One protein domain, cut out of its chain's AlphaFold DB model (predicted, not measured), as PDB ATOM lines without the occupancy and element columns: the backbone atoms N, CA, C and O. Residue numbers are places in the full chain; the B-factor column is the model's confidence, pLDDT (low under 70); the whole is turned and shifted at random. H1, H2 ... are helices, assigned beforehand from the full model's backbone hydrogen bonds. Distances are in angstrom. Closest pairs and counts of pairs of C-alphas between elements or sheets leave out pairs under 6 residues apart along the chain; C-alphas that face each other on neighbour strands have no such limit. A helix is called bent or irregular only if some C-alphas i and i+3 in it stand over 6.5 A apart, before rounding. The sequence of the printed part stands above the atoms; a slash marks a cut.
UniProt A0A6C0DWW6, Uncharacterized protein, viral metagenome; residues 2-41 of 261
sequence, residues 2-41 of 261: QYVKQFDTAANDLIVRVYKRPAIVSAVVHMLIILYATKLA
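AT A GLANCE: This is residues 2 to 41 of the 261 residues of an uncharacterized protein of viral metagenome (UniProt A0A6C0DWW6). Two helices of equal length, H1 and H2, meet near their ends in a wide, flat corner, like an L with two arms. The tight turn at residues 20 and 21 makes the point of the corner, and the far ends of the arms spread away from each other with nothing filling the space between them. The printed part has 40 residues with two named helices, H1 then H2, and no named strand; the class is all helix. The whole is extended, with a radius of gyration of the C-alphas of 15.0 A, and its C-alphas span 45 by 23 by 6 A.

HOW THE PARTS SIT: H1, residues 2 to 19, and H2, residues 22 to 39, are close but not clearly touching, with 2 pairs of C-alphas within 8 A. Their closest C-alphas are those of Val 18 and Val 25, 7.3 A apart. Their lines stand about perpendicular, at 84 degrees, and their centres are 24.5 A apart. The link from H1 to H2 is tight, with 2 residues between them. In both H1 and H2 every O i to N i+4 pair of the backbone is within hydrogen-bond range.

IN THESE COORDINATES: H1 runs from Gln 2, with its C-alpha at (228.912, 249.847, 180.935), to Tyr 19, with its C-alpha at (211.094, 237.307, 194.255), and measures 25.5 A from first to last C-alpha. H2 runs from Pro 22, with its C-alpha at (207.609, 234.007, 197.017), to Lys 39, with its C-alpha at (220.524, 213.456, 204.369), and measures 25.4 A. Neither helix is bent.

THE WHOLE: The two C-alphas farthest apart are those of Gln 2 and Thr 38, at 45.0 A. The C-alphas of Gln 2 and Ala 41, the first and last printed residues, are 44.3 A apart. The printed part has no cut. The mean pLDDT of the printed part is 82.0, and residues 39 to 41 are under 70.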
ATOM      1  N   GLN A   2     230.279 250.143 181.408       76.31
ATOM      2  CA  GLN A   2     228.912 249.847 180.935       76.31
ATOM      3  C   GLN A   2     228.508 248.367 181.072       76.31
ATOM      4  O   GLN A   2     227.374 248.089 181.444       76.31
ATOM      5  N   TYR A   3     229.446 247.432 180.883       80.00
ATOM      6  CA  TYR A   3     229.207 245.994 181.077       80.00
ATOM      7  C   TYR A   3     228.772 245.636 182.503       80.00
ATOM      8  O   TYR A   3     227.875 244.822 182.689       80.00
ATOM      9  N   VAL A   4     229.354 246.302 183.506       84.19
ATOM     10  CA  VAL A   4     228.978 246.109 184.912       84.19
ATOM     11  C   VAL A   4     227.537 246.558 185.135       84.19
ATOM     12  O   VAL A   4     226.756 245.813 185.701       84.19
ATOM     13  N   LYS A   5     227.147 247.724 184.601       86.31
ATOM     14  CA  LYS A   5     225.773 248.234 184.725       86.31
ATOM     15  C   LYS A   5     224.744 247.342 184.024       86.31
ATOM     16  O   LYS A   5     223.650 247.156 184.544       86.31
ATOM     17  N   GLN A   6     225.078 246.780 182.863       87.38
ATOM     18  CA  GLN A   6     224.186 245.865 182.142       87.38
ATOM     19  C   GLN A   6     224.009 244.537 182.876       87.38
ATOM     20  O   GLN A   6     222.883 244.061 183.000       87.38
ATOM     21  N   PHE A   7     225.098 243.977 183.406       89.19
ATOM     22  CA  PHE A   7     225.038 242.783 184.243       89.19
ATOM     23  C   PHE A   7     224.192 243.024 185.496       89.19
ATOM     24  O   PHE A   7     223.305 242.235 185.794       89.19
ATOM     25  N   ASP A   8     224.411 244.151 186.173       90.06
ATOM     26  CA  ASP A   8     223.696 244.516 187.397       90.06
ATOM     27  C   ASP A   8     222.190 244.691 187.141       90.06
ATOM     28  O   ASP A   8     221.349 244.184 187.878       90.06
ATOM     29  N   THR A   9     221.828 245.309 186.012       89.31
ATOM     30  CA  THR A   9     220.419 245.484 185.623       89.31
ATOM     31  C   THR A   9     219.761 244.150 185.245       89.31
ATOM     32  O   THR A   9     218.613 243.907 185.613       89.31
ATOM     33  N   ALA A  10     220.479 243.260 184.551       89.06
ATOM     34  CA  ALA A  10     219.983 241.932 184.181       89.06
ATOM     35  C   ALA A  10     219.833 241.005 185.399       89.06
ATOM     36  O   ALA A  10     218.836 240.290 185.520       89.06
ATOM     37  N   ALA A  11     220.795 241.047 186.323       85.56
ATOM     38  CA  ALA A  11     220.733 240.325 187.586       85.56
ATOM     39  C   ALA A  11     219.567 240.829 188.445       85.56
ATOM     40  O   ALA A  11     218.782 240.027 188.946       85.56
ATOM     41  N   ASN A  12     219.396 242.147 188.549       89.94
ATOM     42  CA  ASN A  12     218.303 242.742 189.306       89.94
ATOM     43  C   ASN A  12     216.922 242.383 188.722       89.94
ATOM     44  O   ASN A  12     216.023 242.031 189.481       89.94
ATOM     45  N   ASP A  13     216.747 242.382 187.393       89.38
ATOM     46  CA  ASP A  13     215.470 241.974 186.778       89.38
ATOM     47  C   ASP A  13     215.160 240.482 187.005       89.38
ATOM     48  O   ASP A  13     214.017 240.115 187.294       89.38
ATOM     49  N   LEU A  14     216.180 239.615 186.959       83.56
ATOM     50  CA  LEU A  14     216.037 238.196 187.296       83.56
ATOM     51  C   LEU A  14     215.641 237.994 188.762       83.56
ATOM     52  O   LEU A  14     214.696 237.255 189.047       83.56
ATOM     53  N   ILE A  15     216.318 238.674 189.688       82.62
ATOM     54  CA  ILE A  15     216.044 238.572 191.125       82.62
ATOM     55  C   ILE A  15     214.630 239.074 191.434       82.62
ATOM     56  O   ILE A  15     213.872 238.382 192.112       82.62
ATOM     57  N   VAL A  16     214.223 240.225 190.891       83.56
ATOM     58  CA  VAL A  16     212.881 240.793 191.109       83.56
ATOM     59  C   VAL A  16     211.787 239.886 190.534       83.56
ATOM     60  O   VAL A  16     210.725 239.729 191.143       83.56
ATOM     61  N   ARG A  17     212.034 239.237 189.391       81.12
ATOM     62  CA  ARG A  17     211.100 238.277 188.779       81.12
ATOM     63  C   ARG A  17     210.924 237.016 189.622       81.12
ATOM     64  O   ARG A  17     209.797 236.548 189.774       81.12
ATOM     65  N   VAL A  18     212.015 236.496 190.180       75.94
ATOM     66  CA  VAL A  18     212.013 235.332 191.078       75.94
ATOM     67  C   VAL A  18     211.343 235.683 192.412       75.94
ATOM     68  O   VAL A  18     210.482 234.945 192.885       75.94
ATOM     69  N   TYR A  19     211.644 236.855 192.975       75.38
ATOM     70  CA  TYR A  19     211.094 237.307 194.255       75.38
ATOM     71  C   TYR A  19     209.590 237.629 194.197       75.38
ATOM     72  O   TYR A  19     208.878 237.438 195.179       75.38
ATOM     73  N   LYS A  20     209.062 238.038 193.032       79.88
ATOM     74  CA  LYS A  20     207.620 238.281 192.826       79.88
ATOM     75  C   LYS A  20     206.735 237.040 193.014       79.88
ATOM     76  O   LYS A  20     205.522 237.197 193.139       79.88
ATOM     77  N   ARG A  21     207.292 235.819 193.046       72.75
ATOM     78  CA  ARG A  21     206.555 234.578 193.358       72.75
ATOM     79  C   ARG A  21     207.133 233.882 194.598       72.75
ATOM     80  O   ARG A  21     207.714 232.800 194.479       72.75
ATOM     81  N   PRO A  22     206.937 234.459 195.799       79.69
ATOM     82  CA  PRO A  22     207.609 234.007 197.017       79.69
ATOM     83  C   PRO A  22     207.238 232.575 197.418       79.69
ATOM     84  O   PRO A  22     208.059 231.896 198.018       79.69
ATOM     85  N   ALA A  23     206.048 232.089 197.049       79.44
ATOM     86  CA  ALA A  23     205.568 230.762 197.436       79.44
ATOM     87  C   ALA A  23     206.370 229.600 196.818       79.44
ATOM     88  O   ALA A  23     206.593 228.588 197.471       79.44
ATOM     89  N   ILE A  24     206.815 229.729 195.564       83.12
ATOM     90  CA  ILE A  24     207.554 228.654 194.878       83.12
ATOM     91  C   ILE A  24     209.009 228.654 195.346       83.12
ATOM     92  O   ILE A  24     209.575 227.604 195.637       83.12
ATOM     93  N   VAL A  25     209.603 229.844 195.467       84.06
ATOM     94  CA  VAL A  25     210.977 230.003 195.954       84.06
ATOM     95  C   VAL A  25     211.082 229.534 197.401       84.06
ATOM     96  O   VAL A  25     211.991 228.775 197.724       84.06
ATOM     97  N   SER A  26     210.128 229.907 198.260       81.06
ATOM     98  CA  SER A  26     210.109 229.428 199.639       81.06
ATOM     99  C   SER A  26     209.929 227.913 199.695       81.06
ATOM    100  O   SER A  26     210.668 227.273 200.433       81.06
ATOM    101  N   ALA A  27     209.051 227.314 198.886       87.12
ATOM    102  CA  ALA A  27     208.866 225.863 198.852       87.12
ATOM    103  C   ALA A  27     210.142 225.112 198.437       87.12
ATOM    104  O   ALA A  27     210.517 224.143 199.092       87.12
ATOM    105  N   VAL A  28     210.846 225.579 197.401       88.62
ATOM    106  CA  VAL A  28     212.108 224.970 196.947       88.62
ATOM    107  C   VAL A  28     213.204 225.116 198.004       88.62
ATOM    108  O   VAL A  28     213.931 224.163 198.271       88.62
ATOM    109  N   VAL A  29     213.295 226.277 198.656       89.00
ATOM    110  CA  VAL A  29     214.254 226.506 199.746       89.00
ATOM    111  C   VAL A  29     213.937 225.622 200.954       89.00
ATOM    112  O   VAL A  29     214.838 224.981 201.478       89.00
ATOM    113  N   HIS A  30     212.673 225.514 201.367       88.50
ATOM    114  CA  HIS A  30     212.277 224.641 202.478       88.50
ATOM    115  C   HIS A  30     212.499 223.166 202.141       88.50
ATOM    116  O   HIS A  30     213.005 222.427 202.979       88.50
ATOM    117  N   MET A  31     212.194 222.742 200.913       87.69
ATOM    118  CA  MET A  31     212.492 221.391 200.439       87.69
ATOM    119  C   MET A  31     213.997 221.103 200.506       87.69
ATOM    120  O   MET A  31     214.392 220.062 201.026       87.69
ATOM    121  N   LEU A  32     214.840 222.028 200.036       86.69
ATOM    122  CA  LEU A  32     216.296 221.898 200.114       86.69
ATOM    123  C   LEU A  32     216.799 221.888 201.562       86.69
ATOM    124  O   LEU A  32     217.691 221.106 201.869       86.69
ATOM    125  N   ILE A  33     216.215 222.687 202.458       83.38
ATOM    126  CA  ILE A  33     216.572 222.710 203.886       83.38
ATOM    127  C   ILE A  33     216.180 221.398 204.573       83.38
ATOM    128  O   ILE A  33     216.977 220.851 205.328       83.38
ATOM    129  N   ILE A  34     214.988 220.861 204.300       84.94
ATOM    130  CA  ILE A  34     214.530 219.579 204.857       84.94
ATOM    131  C   ILE A  34     215.396 218.432 204.323       84.94
ATOM    132  O   ILE A  34     215.811 217.558 205.083       84.94
ATOM    133  N   LEU A  35     215.723 218.446 203.029       81.94
ATOM    134  CA  LEU A  35     216.610 217.455 202.418       81.94
ATOM    135  C   LEU A  35     218.033 217.544 202.990       81.94
ATOM    136  O   LEU A  35     218.645 216.523 203.297       81.94
ATOM    137  N   TYR A  36     218.538 218.761 203.189       78.56
ATOM    138  CA  TYR A  36     219.829 219.007 203.821       78.56
ATOM    139  C   TYR A  36     219.853 218.492 205.266       78.56
ATOM    140  O   TYR A  36     220.738 217.719 205.626       78.56
ATOM    141  N   ALA A  37     218.837 218.838 206.061       76.12
ATOM    142  CA  ALA A  37     218.714 218.426 207.457       76.12
ATOM    143  C   ALA A  37     218.602 216.902 207.630       76.12
ATOM    144  O   ALA A  37     219.040 216.369 208.645       76.12
ATOM    145  N   THR A  38     218.026 216.195 206.652       75.62
ATOM    146  CA  THR A  38     217.764 214.750 206.752       75.62
ATOM    147  C   THR A  38     218.845 213.861 206.136       75.62
ATOM    148  O   THR A  38     218.960 212.706 206.548       75.62
ATOM    149  N   LYS A  39     219.626 214.333 205.151       69.38
ATOM    150  CA  LYS A  39     220.524 213.456 204.369       69.38
ATOM    151  C   LYS A  39     221.994 213.870 204.302       69.38
ATOM    152  O   LYS A  39     222.808 212.999 204.013       69.38
ATOM    153  N   LEU A  40     222.371 215.126 204.552       62.59
ATOM    154  CA  LEU A  40     223.710 215.626 204.184       62.59
ATOM    155  C   LEU A  40     224.790 215.575 205.284       62.59
ATOM    156  O   LEU A  40     225.815 216.227 205.144       62.59
ATOM    157  N   ALA A  41     224.607 214.727 206.301       61.41
ATOM    158  CA  ALA A  41     225.404 214.624 207.531       61.41
ATOM    159  C   ALA A  41     225.049 215.705 208.570       61.41
ATOM    160  O   ALA A  41     225.446 216.862 208.431       61.41
TER     161      ALA A  41